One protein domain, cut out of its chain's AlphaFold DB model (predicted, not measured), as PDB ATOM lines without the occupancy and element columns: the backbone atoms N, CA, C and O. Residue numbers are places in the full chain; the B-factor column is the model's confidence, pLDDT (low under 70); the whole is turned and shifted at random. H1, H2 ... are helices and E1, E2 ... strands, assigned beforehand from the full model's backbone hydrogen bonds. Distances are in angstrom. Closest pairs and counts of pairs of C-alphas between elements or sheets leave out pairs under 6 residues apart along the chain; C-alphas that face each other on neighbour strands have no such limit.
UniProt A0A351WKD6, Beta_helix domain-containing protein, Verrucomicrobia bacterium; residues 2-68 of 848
ATOM      1  N   GLN A   2     139.298  82.483 190.988       66.19
ATOM      2  CA  GLN A   2     138.666  83.310 189.935       66.19
ATOM      3  C   GLN A   2     139.002  84.818 189.995       66.19
ATOM      4  O   GLN A   2     139.324  85.415 188.976       66.19
ATOM      5  N   ARG A   3     139.026  85.429 191.190       68.31
ATOM      6  CA  ARG A   3     139.405  86.849 191.355       68.31
ATOM      7  C   ARG A   3     140.881  87.141 191.054       68.31
ATOM      8  O   ARG A   3     141.192  88.230 190.600       68.31
ATOM      9  N   GLN A   4     141.777  86.177 191.274       77.12
ATOM     10  CA  GLN A   4     143.201  86.326 190.945       77.12
ATOM     11  C   GLN A   4     143.446  86.159 189.441       77.12
ATOM     12  O   GLN A   4     144.291  86.853 188.891       77.12
ATOM     13  N   LEU A   5     142.661  85.307 188.770       79.50
ATOM     14  CA  LEU A   5     142.728  85.142 187.317       79.50
ATOM     15  C   LEU A   5     142.250  86.399 186.576       79.50
ATOM     16  O   LEU A   5     142.858  86.781 185.587       79.50
ATOM     17  N   ILE A   6     141.205  87.066 187.082       84.62
ATOM     18  CA  ILE A   6     140.697  88.319 186.502       84.62
ATOM     19  C   ILE A   6     141.717  89.446 186.669       84.62
ATOM     20  O   ILE A   6     141.991  90.145 185.708       84.62
ATOM     21  N   VAL A   7     142.341  89.592 187.843       85.19
ATOM     22  CA  VAL A   7     143.375  90.622 188.053       85.19
ATOM     23  C   VAL A   7     144.602  90.366 187.177       85.19
ATOM     24  O   VAL A   7     145.122  91.306 186.585       85.19
ATOM     25  N   LEU A   8     145.036  89.110 187.032       84.12
ATOM     26  CA  LEU A   8     146.160  88.770 186.160       84.12
ATOM     27  C   LEU A   8     145.815  89.001 184.681       84.12
ATOM     28  O   LEU A   8     146.613  89.588 183.964       84.12
ATOM     29  N   ALA A   9     144.610  88.623 184.243       81.56
ATOM     30  CA  ALA A   9     144.134  88.894 182.890       81.56
ATOM     31  C   ALA A   9     143.998  90.400 182.621       81.56
ATOM     32  O   ALA A   9     144.404  90.858 181.563       81.56
ATOM     33  N   SER A  10     143.502  91.190 183.578       78.31
ATOM     34  CA  SER A  10     143.408  92.649 183.453       78.31
ATOM     35  C   SER A  10     144.780  93.324 183.432       78.31
ATOM     36  O   SER A  10     144.965  94.263 182.669       78.31
ATOM     37  N   ILE A  11     145.751  92.839 184.214       81.62
ATOM     38  CA  ILE A  11     147.135  93.334 184.179       81.62
ATOM     39  C   ILE A  11     147.811  92.941 182.865       81.62
ATOM     40  O   ILE A  11     148.477  93.777 182.272       81.62
ATOM     41  N   CYS A  12     147.604  91.722 182.360       77.62
ATOM     42  CA  CYS A  12     148.090  91.335 181.038       77.62
ATOM     43  C   CYS A  12     147.453  92.203 179.946       77.62
ATOM     44  O   CYS A  12     148.180  92.758 179.139       77.62
ATOM     45  N   VAL A  13     146.134  92.410 179.954       76.06
ATOM     46  CA  VAL A  13     145.464  93.284 178.978       76.06
ATOM     47  C   VAL A  13     145.985  94.720 179.068       76.06
ATOM     48  O   VAL A  13     146.261  95.303 178.030       76.06
ATOM     49  N   LEU A  14     146.207  95.277 180.264       68.06
ATOM     50  CA  LEU A  14     146.789  96.618 180.447       68.06
ATOM     51  C   LEU A  14     148.266  96.705 180.026       68.06
ATOM     52  O   LEU A  14     148.676  97.715 179.467       68.06
ATOM     53  N   LEU A  15     149.060  95.658 180.259       66.31
ATOM     54  CA  LEU A  15     150.470  95.608 179.853       66.31
ATOM     55  C   LEU A  15     150.642  95.341 178.352       66.31
ATOM     56  O   LEU A  15     151.625  95.790 177.775       66.31
ATOM     57  N   PHE A  16     149.689  94.658 177.713       65.38
ATOM     58  CA  PHE A  16     149.656  94.439 176.263       65.38
ATOM     59  C   PHE A  16     148.899  95.540 175.497       65.38
ATOM     60  O   PHE A  16     148.861  95.494 174.273       65.38
ATOM     61  N   SER A  17     148.312  96.523 176.189       56.00
ATOM     62  CA  SER A  17     147.630  97.682 175.582       56.00
ATOM     63  C   SER A  17     148.319  99.011 175.874       56.00
ATOM     64  O   SER A  17     147.723 100.066 175.659       56.00
ATOM     65  N   VAL A  18     149.576  98.990 176.337       58.69
ATOM     66  CA  VAL A  18     150.380 100.215 176.343       58.69
ATOM     67  C   VAL A  18     150.530 100.631 174.878       58.69
ATOM     68  O   VAL A  18     151.068  99.841 174.100       58.69
ATOM     69  N   PRO A  19     150.011 101.803 174.472       61.03
ATOM     70  CA  PRO A  19     150.164 102.255 173.102       61.03
ATOM     71  C   PRO A  19     151.661 102.316 172.805       61.03
ATOM     72  O   PRO A  19     152.427 102.872 173.594       61.03
ATOM     73  N   VAL A  20     152.079 101.703 171.698       64.88
ATOM     74  CA  VAL A  20     153.404 101.966 171.139       64.88
ATOM     75  C   VAL A  20     153.397 103.458 170.822       64.88
ATOM     76  O   VAL A  20     152.632 103.912 169.973       64.88
ATOM     77  N   PHE A  21     154.113 104.238 171.630       76.12
ATOM     78  CA  PHE A  21     154.196 105.676 171.434       76.12
ATOM     79  C   PHE A  21     155.043 105.905 170.189       76.12
ATOM     80  O   PHE A  21     156.227 105.584 170.216       76.12
ATOM     81  N   ALA A  22     154.419 106.441 169.142       87.56
ATOM     82  CA  ALA A  22     155.113 106.949 167.968       87.56
ATOM     83  C   ALA A  22     156.242 107.891 168.412       87.56
ATOM     84  O   ALA A  22     155.989 108.875 169.117       87.56
ATOM     85  N   ALA A  23     157.476 107.559 168.054       92.81
ATOM     86  CA  ALA A  23     158.641 108.399 168.261       92.81
ATOM     87  C   ALA A  23     158.896 109.277 167.029       92.81
ATOM     88  O   ALA A  23     158.642 108.872 165.894       92.81
ATOM     89  N   ASP A  24     159.446 110.469 167.264       95.88
ATOM     90  CA  ASP A  24     159.904 111.367 166.207       95.88
ATOM     91  C   ASP A  24     161.432 111.309 166.111       95.88
ATOM     92  O   ASP A  24     162.139 111.576 167.089       95.88
ATOM     93  N   TYR A  25     161.942 111.014 164.918       97.25
ATOM     94  CA  TYR A  25     163.367 111.021 164.614       97.25
ATOM     95  C   TYR A  25     163.707 112.068 163.560       97.25
ATOM     96  O   TYR A  25     162.942 112.311 162.636       97.25
ATOM     97  N   TYR A  26     164.897 112.652 163.651       97.56
ATOM     98  CA  TYR A  26     165.403 113.644 162.710       97.56
ATOM     99  C   TYR A  26     166.571 113.064 161.923       97.56
ATOM    100  O   TYR A  26     167.529 112.554 162.511       97.56
ATOM    101  N   VAL A  27     166.515 113.164 160.595       97.44
ATOM    102  CA  VAL A  27     167.545 112.641 159.692       97.44
ATOM    103  C   VAL A  27     167.968 113.720 158.690       97.44
ATOM    104  O   VAL A  27     167.152 114.453 158.134       97.44
ATOM    105  N   THR A  28     169.275 113.822 158.456       97.31
ATOM    106  CA  THR A  28     169.894 114.704 157.449       97.31
ATOM    107  C   THR A  28     170.902 113.908 156.620       97.31
ATOM    108  O   THR A  28     171.257 112.787 156.980       97.31
ATOM    109  N   GLN A  29     171.422 114.472 155.527       96.38
ATOM    110  CA  GLN A  29     172.420 113.787 154.694       96.38
ATOM    111  C   GLN A  29     173.632 113.280 155.502       96.38
ATOM    112  O   GLN A  29     174.007 112.114 155.380       96.38
ATOM    113  N   ALA A  30     174.232 114.133 156.340       96.75
ATOM    114  CA  ALA A  30     175.468 113.826 157.071       96.75
ATOM    115  C   ALA A  30     175.270 113.546 158.575       96.75
ATOM    116  O   ALA A  30     176.200 113.071 159.226       96.75
ATOM    117  N   GLY A  31     174.078 113.792 159.123       95.38
ATOM    118  CA  GLY A  31     173.830 113.780 160.565       95.38
ATOM    119  C   GLY A  31     174.328 115.049 161.274       95.38
ATOM    120  O   GLY A  31     174.950 115.923 160.672       95.38
ATOM    121  N   ALA A  32     174.037 115.151 162.568       95.62
ATOM    122  CA  ALA A  32     174.437 116.233 163.460       95.62
ATOM    123  C   ALA A  32     174.605 115.715 164.903       95.62
ATOM    124  O   ALA A  32     174.008 114.710 165.288       95.62
ATOM    125  N   GLY A  33     175.397 116.421 165.716       95.44
ATOM    126  CA  GLY A  33     175.516 116.158 167.155       95.44
ATOM    127  C   GLY A  33     175.909 114.715 167.495       95.44
ATOM    128  O   GLY A  33     176.901 114.204 166.976       95.44
ATOM    129  N   SER A  34     175.146 114.075 168.391       94.38
ATOM    130  CA  SER A  34     175.334 112.661 168.769       94.38
ATOM    131  C   SER A  34     174.941 111.667 167.670       94.38
ATOM    132  O   SER A  34     175.385 110.521 167.722       94.38
ATOM    133  N   GLY A  35     174.125 112.083 166.694       94.19
ATOM    134  CA  GLY A  35     173.627 111.233 165.612       94.19
ATOM    135  C   GLY A  35     172.525 110.246 166.011       94.19
ATOM    136  O   GLY A  35     172.257 109.314 165.257       94.19
ATOM    137  N   ASP A  36     171.899 110.419 167.180       93.75
ATOM    138  CA  ASP A  36     170.840 109.525 167.679       93.75
ATOM    139  C   ASP A  36     169.447 109.812 167.096       93.75
ATOM    140  O   ASP A  36     168.522 109.034 167.309       93.75
ATOM    141  N   GLY A  37     169.282 110.914 166.360       95.62
ATOM    142  CA  GLY A  37     168.024 111.297 165.731       95.62
ATOM    143  C   GLY A  37     166.977 111.868 166.685       95.62
ATOM    144  O   GLY A  37     165.919 112.250 166.215       95.62
ATOM    145  N   SER A  38     167.238 111.996 167.989       94.75
ATOM    146  CA  SER A  38     166.235 112.446 168.976       94.75
ATOM    147  C   SER A  38     165.791 113.905 168.808       94.75
ATOM    148  O   SER A  38     164.730 114.307 169.280       94.75
ATOM    149  N   THR A  39     166.626 114.727 168.173       96.19
ATOM    150  CA  THR A  39     166.368 116.142 167.889       96.19
ATOM    151  C   THR A  39     167.074 116.535 166.598       96.19
ATOM    152  O   THR A  39     168.045 115.890 166.203       96.19
ATOM    153  N   LEU A  40     166.681 117.654 165.984       94.88
ATOM    154  CA  LEU A  40     167.383 118.189 164.813       94.88
ATOM    155  C   LEU A  40     168.875 118.477 165.088       94.88
ATOM    156  O   LEU A  40     169.719 118.248 164.225       94.88
ATOM    157  N   GLY A  41     169.222 118.928 166.301       96.56
ATOM    158  CA  GLY A  41     170.616 119.169 166.705       96.56
ATOM    159  C   GLY A  41     171.456 117.893 166.856       96.56
ATOM    160  O   GLY A  41     172.681 117.965 166.793       96.56
ATOM    161  N   ASN A  42     170.795 116.743 167.004       96.62
ATOM    162  CA  ASN A  42     171.381 115.407 167.101       96.62
ATOM    163  C   ASN A  42     170.932 114.500 165.939       96.62
ATOM    164  O   ASN A  42     170.848 113.284 166.106       96.62
ATOM    165  N   ALA A  43     170.589 115.077 164.783       97.19
ATOM    166  CA  ALA A  43     170.012 114.332 163.670       97.19
ATOM    167  C   ALA A  43     170.898 113.149 163.247       97.19
ATOM    168  O   ALA A  43     172.117 113.269 163.135       97.19
ATOM    169  N   ALA A  44     170.289 112.010 162.950       97.38
ATOM    170  CA  ALA A  44     170.996 110.890 162.350       97.38
ATOM    171  C   ALA A  44     171.376 111.197 160.891       97.38
ATOM    172  O   ALA A  44     170.780 112.056 160.236       97.38
ATOM    173  N   SER A  45     172.375 110.490 160.363       97.25
ATOM    174  CA  SER A  45     172.688 110.543 158.933       97.25
ATOM    175  C   SER A  45     171.775 109.611 158.132       97.25
ATOM    176  O   SER A  45     171.347 108.572 158.640       97.25
ATOM    177  N   ILE A  46     171.533 109.921 156.853       96.38
ATOM    178  CA  ILE A  46     170.809 109.024 155.934       96.38
ATOM    179  C   ILE A  46     171.481 107.651 155.857       96.38
ATOM    180  O   ILE A  46     170.797 106.631 155.840       96.38
ATOM    181  N   ALA A  47     172.815 107.600 155.887       96.56
ATOM    182  CA  ALA A  47     173.553 106.339 155.912       96.56
ATOM    183  C   ALA A  47     173.241 105.504 157.169       96.56
ATOM    184  O   ALA A  47     173.038 104.294 157.063       96.56
ATOM    185  N   TYR A  48     173.163 106.138 158.344       96.38
ATOM    186  CA  TYR A  48     172.834 105.456 159.597       96.38
ATOM    187  C   TYR A  48     171.379 104.964 159.625       96.38
ATOM    188  O   TYR A  48     171.131 103.810 159.977       96.38
ATOM    189  N   HIS A  49     170.435 105.790 159.162       96.44
ATOM    190  CA  HIS A  49     169.037 105.393 158.967       96.44
ATOM    191  C   HIS A  49     168.912 104.199 158.003       96.44
ATOM    192  O   HIS A  49     168.274 103.188 158.309       96.44
ATOM    193  N   ASN A  50     169.562 104.277 156.839       96.12
ATOM    194  CA  ASN A  50     169.490 103.236 155.817       96.12
ATOM    195  C   ASN A  50     170.120 101.921 156.279       96.12
ATOM    196  O   ASN A  50     169.637 100.862 155.890       96.12
ATOM    197  N   ALA A  51     171.136 101.967 157.144       95.75
ATOM    198  CA  ALA A  51     171.692 100.768 157.764       95.75
ATOM    199  C   ALA A  51     170.681 100.044 158.676       95.75
ATOM    200  O   ALA A  51     170.822  98.844 158.895       95.75
ATOM    201  N   GLY A  52     169.655 100.739 159.188       92.88
ATOM    202  CA  GLY A  52     168.588 100.119 159.983       92.88
ATOM    203  C   GLY A  52     169.046  99.602 161.326       92.88
ATOM    204  O   GLY A  52     168.600  98.552 161.778       92.88
ATOM    205  N   THR A  53     170.003 100.298 161.924       90.88
ATOM    206  CA  THR A  53     170.591  99.904 163.201       90.88
ATOM    207  C   THR A  53     170.123 100.836 164.311       90.88
ATOM    208  O   THR A  53     169.700 101.963 164.054       90.88
ATOM    209  N   GLY A  54     170.205 100.371 165.558       90.75
ATOM    210  CA  GLY A  54     169.828 101.172 166.722       90.75
ATOM    211  C   GLY A  54     168.345 101.539 166.713       90.75
ATOM    212  O   GLY A  54     167.496 100.660 166.579       90.75
ATOM    213  N   VAL A  55     168.053 102.834 166.850       87.38
ATOM    214  CA  VAL A  55     166.682 103.370 166.928       87.38
ATOM    215  C   VAL A  55     165.891 103.246 165.619       87.38
ATOM    216  O   VAL A  55     164.681 103.383 165.641       87.38
ATOM    217  N   PHE A  56     166.550 102.942 164.493       91.00
ATOM    218  CA  PHE A  56     165.910 102.778 163.177       91.00
ATOM    219  C   PHE A  56     165.674 101.311 162.779       91.00
ATOM    220  O   PHE A  56     165.354 101.024 161.622       91.00
ATOM    221  N   ALA A  57     165.899 100.363 163.695       87.75
ATOM    222  CA  ALA A  57     165.684  98.939 163.431       87.75
ATOM    223  C   ALA A  57     164.191  98.574 163.347       87.75
ATOM    224  O   ALA A  57     163.825  97.688 162.576       87.75
ATOM    225  N   ASP A  58     163.352  99.279 164.104       85.12
ATOM    226  CA  ASP A  58     161.894  99.187 164.089       85.12
ATOM    227  C   ASP A  58     161.346 100.614 164.096       85.12
ATOM    228  O   ASP A  58     161.750 101.407 164.941       85.12
ATOM    229  N   LEU A  59     160.507 100.941 163.116       87.31
ATOM    230  CA  LEU A  59     159.910 102.269 162.942       87.31
ATOM    231  C   LEU A  59     158.389 102.185 162.808       87.31
ATOM    232  O   LEU A  59     157.754 103.103 162.289       87.31
ATOM    233  N   ALA A  60     157.786 101.067 163.212       91.56
ATOM    234  CA  ALA A  60     156.357 100.888 163.059       91.56
ATOM    235  C   ALA A  60     155.576 101.893 163.923       91.56
ATOM    236  O   ALA A  60     155.533 101.781 165.145       91.56
ATOM    237  N   GLY A  61     154.913 102.847 163.264       89.56
ATOM    238  CA  GLY A  61     154.181 103.945 163.892       89.56
ATOM    239  C   GLY A  61     155.008 105.215 164.108       89.56
ATOM    240  O   GLY A  61     154.431 106.219 164.514       89.56
ATOM    241  N   ASP A  62     156.309 105.202 163.820       95.19
ATOM    242  CA  ASP A  62     157.214 106.327 164.067       95.19
ATOM    243  C   ASP A  62     157.240 107.329 162.901       95.19
ATOM    244  O   ASP A  62     156.934 106.998 161.750       95.19
ATOM    245  N   THR A  63     157.658 108.564 163.192       96.75
ATOM    246  CA  THR A  63     157.865 109.617 162.188       96.75
ATOM    247  C   THR A  63     159.349 109.936 162.029       96.75
ATOM    248  O   THR A  63     160.061 110.193 162.993       96.75
ATOM    249  N   VAL A  64     159.825 109.980 160.787       97.19
ATOM    250  CA  VAL A  64     161.181 110.378 160.411       97.19
ATOM    251  C   VAL A  64     161.127 111.718 159.673       97.19
ATOM    252  O   VAL A  64     160.773 111.791 158.497       97.19
ATOM    253  N   SER A  65     161.504 112.782 160.376       97.50
ATOM    254  CA  SER A  65     161.625 114.148 159.866       97.50
ATOM    255  C   SER A  65     162.944 114.353 159.111       97.50
ATOM    256  O   SER A  65     164.031 114.346 159.695       97.50
ATOM    257  N   LEU A  66     162.852 114.575 157.803       97.38
ATOM    258  CA  LEU A  66     163.954 114.801 156.876       97.38
ATOM    259  C   LEU A  66     164.205 116.302 156.682       97.38
ATOM    260  O   LEU A  66     163.272 117.094 156.533       97.38
ATOM    261  N   SER A  67     165.472 116.718 156.631       96.56
ATOM    262  CA  SER A  67     165.815 118.120 156.347       96.56
ATOM    263  C   SER A  67     167.128 118.292 155.579       96.56
ATOM    264  O   SER A  67     168.024 117.444 155.635       96.56
ATOM    265  N   GLY A  68     167.238 119.426 154.879       95.06
ATOM    266  CA  GLY A  68     168.395 119.790 154.055       95.06
ATOM    267  C   GLY A  68     168.404 119.120 152.676       95.06
ATOM    268  O   GLY A  68     167.435 118.485 152.268       95.06
TER     269      GLY A  68
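What this domain is: This is residues 2 to 68 of the 848 residues of the protein "Beta_helix domain-containing protein" of Verrucomicrobia bacterium (UniProt A0A351WKD6). A small compact head sits at one end of a long arm: H1 and the residues after it, residues 2 to 19, stick out free, and the arm makes the length of the whole. In the head, two short parallel strands, E1 and E2, run side by side, with the short helix H2 near E1 and long loops joining these parts. The printed part has 67 residues, with two named helices and two named strands in the order H1, E1, H2, E2; under half of its residues are in named elements, and the class is mixed, helices and strands. The whole is extended, with a radius of gyration of the C-alphas of 17.7 A, and spans 58 by 19 by 18 A.

Where its parts are: Find C-alpha 2 at (138.666, 83.310, 189.935); from there H1, residues 2 to 15, runs 19.8 A to C-alpha 15 at (150.470, 95.608, 179.853). Go on to Asp 24, where E1, residues 24 to 28, begins; it covers 13.7 A. Next look at H2, residues 46 to 51, which is 8.5 A long. Last comes E2, residues 63 to 66, 9.6 A long, ending at C-alpha 66 at (163.954, 114.801, 156.876).

How they stand to each other: Begin with the sheet of E1 and E2, which are parallel neighbours with 23 degrees between their directions. Look at C-alphas 25 and 64, which face each other at 4.8 A. Within hydrogen-bond range are N 25 and O 63, 2.8 A apart, and N 65 and O 25, 2.7 A apart. E1, H2 and E2 form a strand-helix-strand unit, two parallel neighbour strands with a helix between them along the chain, and its crossover is right-handed. The closest C-alphas of E1 and H2 are those of Thr 28 and Ile 46, 5.9 A apart. Residues 27 to 28 of E1 also pair with residues 44 to 45, in parallel. H1 is apart from H2 and from E2. In H1 and H2 every O i to N i+4 pair is within hydrogen-bond range.

The domain as a whole: The C-alphas of Gln 2 and Gly 68 are the two farthest apart, at 59.2 A. Set aside residues 2 to 19, which stand free, and you find a body of 49 residues spanning 28 by 19 by 17 A. The printed part has no cut. The link from H1 to E1 is short, with 8 residues, while those from E1 to H2, 17 residues, and from H2 to E2, 11 residues, are long. The mean pLDDT of the printed part is 88.0; look for values under 70 at residues 2 to 3 and 14 to 20.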